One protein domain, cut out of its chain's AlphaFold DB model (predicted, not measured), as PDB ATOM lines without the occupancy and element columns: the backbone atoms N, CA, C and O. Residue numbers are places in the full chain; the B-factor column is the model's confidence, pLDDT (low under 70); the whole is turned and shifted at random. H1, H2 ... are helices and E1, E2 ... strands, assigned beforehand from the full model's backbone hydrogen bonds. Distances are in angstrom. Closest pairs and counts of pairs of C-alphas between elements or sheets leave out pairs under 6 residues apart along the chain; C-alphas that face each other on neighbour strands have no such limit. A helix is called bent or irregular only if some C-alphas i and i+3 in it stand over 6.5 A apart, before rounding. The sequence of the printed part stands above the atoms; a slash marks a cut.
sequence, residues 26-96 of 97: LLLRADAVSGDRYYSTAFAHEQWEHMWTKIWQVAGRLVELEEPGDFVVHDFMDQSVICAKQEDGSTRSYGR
ATOM      1  N   LEU A  26     234.862 228.788 167.585       83.81
ATOM      2  CA  LEU A  26     234.620 228.258 166.239       83.81
ATOM      3  C   LEU A  26     234.531 226.725 166.216       83.81
ATOM      4  O   LEU A  26     233.998 226.163 165.261       83.81
ATOM      5  N   LEU A  27     235.035 226.055 167.257       83.31
ATOM      6  CA  LEU A  27     235.006 224.598 167.402       83.31
ATOM      7  C   LEU A  27     233.814 224.102 168.236       83.31
ATOM      8  O   LEU A  27     233.633 222.892 168.392       83.31
ATOM      9  N   LEU A  28     232.996 225.011 168.777       82.00
ATOM     10  CA  LEU A  28     231.843 224.675 169.607       82.00
ATOM     11  C   LEU A  28     230.560 224.548 168.783       82.00
ATOM     12  O   LEU A  28     230.402 225.114 167.699       82.00
ATOM     13  N   ARG A  29     229.592 223.815 169.343       70.75
ATOM     14  CA  ARG A  29     228.211 223.844 168.860       70.75
ATOM     15  C   ARG A  29     227.711 225.290 169.009       70.75
ATOM     16  O   ARG A  29     227.820 225.860 170.089       70.75
ATOM     17  N   ALA A  30     227.255 225.899 167.915       71.88
ATOM     18  CA  ALA A  30     227.014 227.344 167.836       71.88
ATOM     19  C   ALA A  30     225.890 227.867 168.759       71.88
ATOM     20  O   ALA A  30     225.725 229.078 168.901       71.88
ATOM     21  N   ASP A  31     225.101 226.983 169.371       81.94
ATOM     22  CA  ASP A  31     224.094 227.320 170.368       81.94
ATOM     23  C   ASP A  31     224.691 227.409 171.779       81.94
ATOM     24  O   ASP A  31     225.344 226.491 172.276       81.94
ATOM     25  N   ALA A  32     224.440 228.535 172.453       80.56
ATOM     26  CA  ALA A  32     224.881 228.732 173.825       80.56
ATOM     27  C   ALA A  32     224.096 227.827 174.783       80.56
ATOM     28  O   ALA A  32     222.865 227.848 174.823       80.56
ATOM     29  N   VAL A  33     224.818 227.079 175.616       84.75
ATOM     30  CA  VAL A  33     224.225 226.363 176.748       84.75
ATOM     31  C   VAL A  33     223.974 227.367 177.865       84.75
ATOM     32  O   VAL A  33     224.907 227.969 178.398       84.75
ATOM     33  N   SER A  34     222.708 227.562 178.219       88.62
ATOM     34  CA  SER A  34     222.329 228.492 179.273       88.62
ATOM     35  C   SER A  34     222.694 227.951 180.664       88.62
ATOM     36  O   SER A  34     222.632 226.748 180.931       88.62
ATOM     37  N   GLY A  35     223.109 228.851 181.562       91.31
ATOM     38  CA  GLY A  35     223.583 228.482 182.901       91.31
ATOM     39  C   GLY A  35     222.484 227.962 183.834       91.31
ATOM     40  O   GLY A  35     222.777 227.217 184.766       91.31
ATOM     41  N   ASP A  36     221.221 228.312 183.581       93.94
ATOM     42  CA  ASP A  36     220.063 227.858 184.362       93.94
ATOM     43  C   ASP A  36     219.865 226.347 184.340       93.94
ATOM     44  O   ASP A  36     219.401 225.787 185.331       93.94
ATOM     45  N   ARG A  37     220.339 225.660 183.298       93.06
ATOM     46  CA  ARG A  37     220.295 224.195 183.202       93.06
ATOM     47  C   ARG A  37     221.002 223.484 184.364       93.06
ATOM     48  O   ARG A  37     220.701 222.325 184.631       93.06
ATOM     49  N   TYR A  38     221.920 224.163 185.055       93.44
ATOM     50  CA  TYR A  38     222.689 223.606 186.173       93.44
ATOM     51  C   TYR A  38     222.071 223.858 187.555       93.44
ATOM     52  O   TYR A  38     222.528 223.261 188.526       93.44
ATOM     53  N   TYR A  39     221.063 224.730 187.673       94.25
ATOM     54  CA  TYR A  39     220.447 225.067 188.968       94.25
ATOM     55  C   TYR A  39     218.912 225.091 188.961       94.25
ATOM     56  O   TYR A  39     218.294 225.100 190.024       94.25
ATOM     57  N   SER A  40     218.280 225.119 187.790       97.12
ATOM     58  CA  SER A  40     216.828 225.141 187.649       97.12
ATOM     59  C   SER A  40     216.232 223.777 187.988       97.12
ATOM     60  O   SER A  40     216.495 222.777 187.318       97.12
ATOM     61  N   THR A  41     215.366 223.748 188.999       95.19
ATOM     62  CA  THR A  41     214.599 222.548 189.356       95.19
ATOM     63  C   THR A  41     213.655 222.136 188.230       95.19
ATOM     64  O   THR A  41     213.560 220.952 187.926       95.19
ATOM     65  N   ALA A  42     213.022 223.099 187.551       96.06
ATOM     66  CA  ALA A  42     212.155 222.832 186.405       96.06
ATOM     67  C   ALA A  42     212.914 222.106 185.282       96.06
ATOM     68  O   ALA A  42     212.442 221.093 184.773       96.06
ATOM     69  N   PHE A  43     214.132 222.557 184.966       95.25
ATOM     70  CA  PHE A  43     214.959 221.904 183.951       95.25
ATOM     71  C   PHE A  43     215.422 220.500 184.385       95.25
ATOM     72  O   PHE A  43     215.486 219.581 183.570       95.25
ATOM     73  N   ALA A  44     215.722 220.293 185.672       93.75
ATOM     74  CA  ALA A  44     216.041 218.966 186.200       93.75
ATOM     75  C   ALA A  44     214.860 217.983 186.062       93.75
ATOM     76  O   ALA A  44     215.069 216.840 185.652       93.75
ATOM     77  N   HIS A  45     213.629 218.438 186.325       94.31
ATOM     78  CA  HIS A  45     212.417 217.643 186.100       94.31
ATOM     79  C   HIS A  45     212.217 217.302 184.617       94.31
ATOM     80  O   HIS A  45     211.948 216.151 184.290       94.31
ATOM     81  N   GLU A  46     212.422 218.245 183.695       95.00
ATOM     82  CA  GLU A  46     212.339 217.945 182.257       95.00
ATOM     83  C   GLU A  46     213.377 216.902 181.818       95.00
ATOM     84  O   GLU A  46     213.070 215.992 181.045       95.00
ATOM     85  N   GLN A  47     214.608 216.985 182.332       94.19
ATOM     86  CA  GLN A  47     215.632 215.979 182.042       94.19
ATOM     87  C   GLN A  47     215.235 214.592 182.549       94.19
ATOM     88  O   GLN A  47     215.522 213.596 181.882       94.19
ATOM     89  N   TRP A  48     214.577 214.516 183.704       92.81
ATOM     90  CA  TRP A  48     214.047 213.262 184.227       92.81
ATOM     91  C   TRP A  48     213.038 212.621 183.262       92.81
ATOM     92  O   TRP A  48     213.227 211.482 182.824       92.81
ATOM     93  N   GLU A  49     212.031 213.388 182.842       93.25
ATOM     94  CA  GLU A  49     210.936 212.930 181.973       93.25
ATOM     95  C   GLU A  49     211.390 212.558 180.552       93.25
ATOM     96  O   GLU A  49     210.839 211.658 179.900       93.25
ATOM     97  N   HIS A  50     212.392 213.267 180.027       94.31
ATOM     98  CA  HIS A  50     212.747 213.175 178.611       94.31
ATOM     99  C   HIS A  50     214.064 212.466 178.324       94.31
ATOM    100  O   HIS A  50     214.225 211.963 177.211       94.31
ATOM    101  N   MET A  51     214.983 212.403 179.282       93.12
ATOM    102  CA  MET A  51     216.329 211.888 179.048       93.12
ATOM    103  C   MET A  51     216.668 210.746 179.996       93.12
ATOM    104  O   MET A  51     216.878 209.623 179.543       93.12
ATOM    105  N   TRP A  52     216.711 211.005 181.301       92.38
ATOM    106  CA  TRP A  52     217.332 210.075 182.242       92.38
ATOM    107  C   TRP A  52     216.628 208.723 182.341       92.38
ATOM    108  O   TRP A  52     217.298 207.706 182.491       92.38
ATOM    109  N   THR A  53     215.306 208.705 182.181       90.12
ATOM    110  CA  THR A  53     214.475 207.491 182.185       90.12
ATOM    111  C   THR A  53     214.527 206.696 180.873       90.12
ATOM    112  O   THR A  53     213.978 205.599 180.797       90.12
ATOM    113  N   LYS A  54     215.164 207.234 179.822       93.19
ATOM    114  CA  LYS A  54     215.123 206.689 178.449       93.19
ATOM    115  C   LYS A  54     216.490 206.312 177.891       93.19
ATOM    116  O   LYS A  54     216.580 205.859 176.751       93.19
ATOM    117  N   ILE A  55     217.549 206.514 178.668       95.12
ATOM    118  CA  ILE A  55     218.912 206.158 178.284       95.12
ATOM    119  C   ILE A  55     219.398 204.944 179.067       95.12
ATOM    120  O   ILE A  55     218.916 204.638 180.156       95.12
ATOM    121  N   TRP A  56     220.414 204.282 178.525       94.62
ATOM    122  CA  TRP A  56     221.153 203.270 179.263       94.62
ATOM    123  C   TRP A  56     222.038 203.932 180.315       94.62
ATOM    124  O   TRP A  56     222.845 204.805 179.997       94.62
ATOM    125  N   GLN A  57     221.894 203.488 181.559       93.00
ATOM    126  CA  GLN A  57     222.749 203.891 182.669       93.00
ATOM    127  C   GLN A  57     223.716 202.760 183.021       93.00
ATOM    128  O   GLN A  57     223.377 201.580 182.937       93.00
ATOM    129  N   VAL A  58     224.935 203.127 183.410       94.62
ATOM    130  CA  VAL A  58     225.942 202.176 183.886       94.62
ATOM    131  C   VAL A  58     225.743 201.997 185.388       94.62
ATOM    132  O   VAL A  58     226.042 202.912 186.146       94.62
ATOM    133  N   ALA A  59     225.244 200.831 185.803       93.81
ATOM    134  CA  ALA A  59     224.961 200.535 187.211       93.81
ATOM    135  C   ALA A  59     226.197 200.092 188.019       93.81
ATOM    136  O   ALA A  59     226.233 200.252 189.231       93.81
ATOM    137  N   GLY A  60     227.208 199.516 187.364       94.19
ATOM    138  CA  GLY A  60     228.397 198.976 188.024       94.19
ATOM    139  C   GLY A  60     229.275 198.179 187.064       94.19
ATOM    140  O   GLY A  60     229.022 198.142 185.855       94.19
ATOM    141  N   ARG A  61     230.321 197.542 187.593       95.62
ATOM    142  CA  ARG A  61     231.260 196.710 186.826       95.62
ATOM    143  C   ARG A  61     231.056 195.236 187.151       95.62
ATOM    144  O   ARG A  61     230.690 194.873 188.258       95.62
ATOM    145  N   LEU A  62     231.390 194.361 186.203       94.81
ATOM    146  CA  LEU A  62     231.269 192.912 186.413       94.81
ATOM    147  C   LEU A  62     232.212 192.361 187.495       94.81
ATOM    148  O   LEU A  62     231.914 191.321 188.061       94.81
ATOM    149  N   VAL A  63     233.310 193.058 187.802       96.75
ATOM    150  CA  VAL A  63     234.231 192.684 188.893       96.75
ATOM    151  C   VAL A  63     233.609 192.854 190.286       96.75
ATOM    152  O   VAL A  63     234.145 192.360 191.261       96.75
ATOM    153  N   GLU A  64     232.482 193.559 190.391       95.94
ATOM    154  CA  GLU A  64     231.716 193.690 191.637       95.94
ATOM    155  C   GLU A  64     230.652 192.579 191.772       95.94
ATOM    156  O   GLU A  64     229.919 192.557 192.753       95.94
ATOM    157  N   LEU A  65     230.530 191.694 190.769       96.56
ATOM    158  CA  LEU A  65     229.500 190.655 190.635       96.56
ATOM    159  C   LEU A  65     230.133 189.304 190.248       96.56
ATOM    160  O   LEU A  65     229.812 188.735 189.193       96.56
ATOM    161  N   GLU A  66     231.076 188.827 191.058       96.56
ATOM    162  CA  GLU A  66     231.867 187.632 190.748       96.56
ATOM    163  C   GLU A  66     231.113 186.348 191.112       96.56
ATOM    164  O   GLU A  66     231.029 185.428 190.290       96.56
ATOM    165  N   GLU A  67     230.505 186.309 192.298       97.38
ATOM    166  CA  GLU A  67     229.801 185.146 192.828       97.38
ATOM    167  C   GLU A  67     228.272 185.326 192.783       97.38
ATOM    168  O   GLU A  67     227.751 186.439 192.896       97.38
ATOM    169  N   PRO A  68     227.495 184.239 192.601       97.69
ATOM    170  CA  PRO A  68     226.045 184.298 192.746       97.69
ATOM    171  C   PRO A  68     225.629 184.861 194.108       97.69
ATOM    172  O   PRO A  68     226.094 184.401 195.147       97.69
ATOM    173  N   GLY A  69     224.708 185.825 194.097       96.38
ATOM    174  CA  GLY A  69     224.293 186.557 195.294       96.38
ATOM    175  C   GLY A  69     224.978 187.912 195.466       96.38
ATOM    176  O   GLY A  69     224.422 188.760 196.166       96.38
ATOM    177  N   ASP A  70     226.097 188.163 194.779       97.88
ATOM    178  CA  ASP A  70     226.686 189.497 194.714       97.88
ATOM    179  C   ASP A  70     225.709 190.476 194.062       97.88
ATOM    180  O   ASP A  70     225.008 190.149 193.092       97.88
ATOM    181  N   PHE A  71     225.664 191.696 194.592       97.06
ATOM    182  CA  PHE A  71     224.808 192.744 194.067       97.06
ATOM    183  C   PHE A  71     225.428 194.129 194.217       97.06
ATOM    184  O   PHE A  71     226.176 194.412 195.151       97.06
ATOM    185  N   VAL A  72     225.029 195.018 193.311       96.88
ATOM    186  CA  VAL A  72     225.273 196.457 193.402       96.88
ATOM    187  C   VAL A  72     223.942 197.196 193.443       96.88
ATOM    188  O   VAL A  72     222.948 196.748 192.861       96.88
ATOM    189  N   VAL A  73     223.920 198.328 194.142       95.75
ATOM    190  CA  VAL A  73     222.771 199.235 194.181       95.75
ATOM    191  C   VAL A  73     223.125 200.479 193.386       95.75
ATOM    192  O   VAL A  73     224.096 201.166 193.699       95.75
ATOM    193  N   HIS A  74     222.338 200.753 192.352       94.75
ATOM    194  CA  HIS A  74     222.432 201.972 191.565       94.75
ATOM    195  C   HIS A  74     221.304 202.913 191.978       94.75
ATOM    196  O   HIS A  74     220.150 202.734 191.576       94.75
ATOM    197  N   ASP A  75     221.651 203.891 192.811       93.38
ATOM    198  CA  ASP A  75     220.742 204.950 193.234       93.38
ATOM    199  C   ASP A  75     220.829 206.129 192.267       93.38
ATOM    200  O   ASP A  75     221.900 206.694 192.025       93.38
ATOM    201  N   PHE A  76     219.682 206.515 191.719       88.88
ATOM    202  CA  PHE A  76     219.600 207.613 190.774       88.88
ATOM    203  C   PHE A  76     218.305 208.399 190.973       88.88
ATOM    204  O   PHE A  76     217.215 207.940 190.630       88.88
ATOM    205  N   MET A  77     218.446 209.620 191.505       86.19
ATOM    206  CA  MET A  77     217.328 210.480 191.909       86.19
ATOM    207  C   MET A  77     216.371 209.751 192.867       86.19
ATOM    208  O   MET A  77     216.783 209.358 193.955       86.19
ATOM    209  N   ASP A  78     215.100 209.607 192.491       85.12
ATOM    210  CA  ASP A  78     214.058 208.962 193.286       85.12
ATOM    211  C   ASP A  78     213.951 207.450 193.022       85.12
ATOM    212  O   ASP A  78     213.119 206.778 193.634       85.12
ATOM    213  N   GLN A  79     214.806 206.901 192.151       89.06
ATOM    214  CA  GLN A  79     214.846 205.483 191.816       89.06
ATOM    215  C   GLN A  79     216.052 204.795 192.446       89.06
ATOM    216  O   GLN A  79     217.149 205.346 192.535       89.06
ATOM    217  N   SER A  80     215.842 203.538 192.822       92.69
ATOM    218  CA  SER A  80     216.893 202.633 193.268       92.69
ATOM    219  C   SER A  80     216.734 201.315 192.527       92.69
ATOM    220  O   SER A  80     215.633 200.753 192.473       92.69
ATOM    221  N   VAL A  81     217.818 200.845 191.916       94.62
ATOM    222  CA  VAL A  81     217.848 199.599 191.148       94.62
ATOM    223  C   VAL A  81     218.920 198.688 191.721       94.62
ATOM    224  O   VAL A  81     220.079 199.076 191.842       94.62
ATOM    225  N   ILE A  82     218.542 197.452 192.040       96.00
ATOM    226  CA  ILE A  82     219.478 196.409 192.461       96.00
ATOM    227  C   ILE A  82     219.864 195.591 191.235       96.00
ATOM    228  O   ILE A  82     218.986 195.042 190.569       96.00
ATOM    229  N   CYS A  83     221.161 195.466 190.964       96.75
ATOM    230  CA  CYS A  83     221.709 194.575 189.945       96.75
ATOM    231  C   CYS A  83     222.421 193.408 190.632       96.75
ATOM    232  O   CYS A  83     223.405 193.636 191.327       96.75
ATOM    233  N   ALA A  84     221.943 192.178 190.436       97.31
ATOM    234  CA  ALA A  84     222.432 191.000 191.153       97.31
ATOM    235  C   ALA A  84     222.868 189.863 190.219       97.31
ATOM    236  O   ALA A  84     222.212 189.581 189.202       97.31
ATOM    237  N   LYS A  85     223.942 189.168 190.607       98.25
ATOM    238  CA  LYS A  85     224.429 187.945 189.963       98.25
ATOM    239  C   LYS A  85     223.548 186.760 190.359       98.25
ATOM    240  O   LYS A  85     223.334 186.494 191.539       98.25
ATOM    241  N   GLN A  86     223.007 186.071 189.366       98.06
ATOM    242  CA  GLN A  86     222.128 184.919 189.550       98.06
ATOM    243  C   GLN A  86     222.936 183.612 189.613       98.06
ATOM    244  O   GLN A  86     224.072 183.552 189.140       98.06
ATOM    245  N   GLU A  87     222.330 182.539 190.131       97.50
ATOM    246  CA  GLU A  87     222.944 181.198 190.178       97.50
ATOM    247  C   GLU A  87     223.247 180.621 188.788       97.50
ATOM    248  O   GLU A  87     224.221 179.894 188.615       97.50
ATOM    249  N   ASP A  88     222.452 180.981 187.773       97.19
ATOM    250  CA  ASP A  88     222.669 180.579 186.375       97.19
ATOM    251  C   ASP A  88     223.807 181.361 185.682       97.19
ATOM    252  O   ASP A  88     224.064 181.177 184.491       97.19
ATOM    253  N   GLY A  89     224.481 182.253 186.414       95.12
ATOM    254  CA  GLY A  89     225.553 183.110 185.919       95.12
ATOM    255  C   GLY A  89     225.076 184.374 185.195       95.12
ATOM    256  O   GLY A  89     225.917 185.215 184.855       95.12
ATOM    257  N   SER A  90     223.768 184.559 184.978       96.75
ATOM    258  CA  SER A  90     223.214 185.797 184.415       96.75
ATOM    259  C   SER A  90     223.242 186.946 185.430       96.75
ATOM    260  O   SER A  90     223.340 186.738 186.638       96.75
ATOM    261  N   THR A  91     223.150 188.183 184.941       96.88
ATOM    262  CA  THR A  91     222.969 189.376 185.782       96.88
ATOM    263  C   THR A  91     221.587 189.948 185.510       96.88
ATOM    264  O   THR A  91     221.204 190.117 184.351       96.88
ATOM    265  N   ARG A  92     220.828 190.238 186.570       96.69
ATOM    266  CA  ARG A  92     219.468 190.785 186.471       96.69
ATOM    267  C   ARG A  92     219.318 192.021 187.339       96.69
ATOM    268  O   ARG A  92     219.955 192.119 188.386       96.69
ATOM    269  N   SER A  93     218.455 192.928 186.898       95.88
ATOM    270  CA  SER A  93     218.206 194.204 187.561       95.88
ATOM    271  C   SER A  93     216.744 194.324 187.971       95.88
ATOM    272  O   SER A  93     215.857 193.978 187.189       95.88
ATOM    273  N   TYR A  94     216.499 194.845 189.169       94.56
ATOM    274  CA  TYR A  94     215.167 195.003 189.745       94.56
ATOM    275  C   TYR A  94     215.037 196.407 190.335       94.56
ATOM    276  O   TYR A  94     215.858 196.814 191.155       94.56
ATOM    277  N   GLY A  95     214.027 197.157 189.897       90.00
ATOM    278  CA  GLY A  95     213.720 198.474 190.452       90.00
ATOM    279  C   GLY A  95     212.913 198.364 191.742       90.00
ATOM    280  O   GLY A  95     212.100 197.450 191.900       90.00
ATOM    281  N   ARG A  96     213.117 199.309 192.660       78.19
ATOM    282  CA  ARG A  96     212.256 199.483 193.829       78.19
ATOM    283  C   ARG A  96     210.858 199.924 193.371       78.19
ATOM    284  O   ARG A  96     210.736 200.951 192.713       78.19
TER     285      ARG A  96
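This is residues 26 to 96 of the 97 residues of an uncharacterized protein of Halieaceae bacterium (UniProt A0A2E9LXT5). A small three-stranded antiparallel sheet, E1, E2 and E3, makes one end of a long, stretched-out model, and two short helices, H1 and H2, lie toward the other end, with neither of them over the sheet. A long link, residues 53 to 70, joins the helices to the sheet, and residues 26 to 35 stick out as a free arm beyond the helices. The printed part has 71 residues with two named helices and three named strands, in the order H1, H2, E1, E2, E3, and the sheet's order is E1, E2, E3. The class is mixed, helices and strands, with under half of the residues in named elements. The whole is extended, with a radius of gyration of the C-alphas of 17.4 A and spans of 51 by 30 by 17 A.

The sheet is a meander, each strand the antiparallel neighbour of the one before: E1, residues 71 to 76, E2, residues 79 to 85, and E3, residues 91 to 95. E1 and E2 form a hairpin, with 162 degrees between their directions; the C-alphas of Phe 71 and Ala 84 face each other at 4.1 A, and N 74 and O 81 are within hydrogen-bond range at 2.9 A. E2 and E3 form a hairpin at 158 degrees; the C-alphas of Cys 83 and Ser 93 face each other at 4.3 A, and N 92 and O 84 are within hydrogen-bond range at 3.0 A. E1 and E3 are the edge strands. H2, residues 41 to 52, is not on the sheet, with 1 pair of C-alphas within 10 A, and is apart from E2 and E3. H1, residues 35 to 38, is apart from E1, E2 and E3. H1 and H2 only just touch, only at the corner by their link, with 3 pairs of C-alphas within 8 A; H2 does so with residues 43 to 44 alone, and the closest C-alphas are those of Arg 37 and Phe 43, 5.9 A apart. In H2, 7 of 8 O i to N i+4 pairs are within hydrogen-bond range, while H1 is too short for such a pair.

E2, the longest strand, measures 20.1 A from first to last C-alpha, E1 16.1 A and E3 13.8 A. E3 ends at C-alpha 95, (213.720, 198.474, 190.452). H2 measures 14.6 A and is irregular: C-alphas 49 and 52 are 7.0 A apart. H1 measures 5.9 A and begins at C-alpha 35, (223.583, 228.482, 182.901).

The C-alphas farthest apart are those of Leu 26 and Glu 87, 54.1 A. The link from H2 to E1 is long, and the other links are tight. The printed part has no cut. The mean pLDDT of the printed part is 92.6, and no printed residue is under 70.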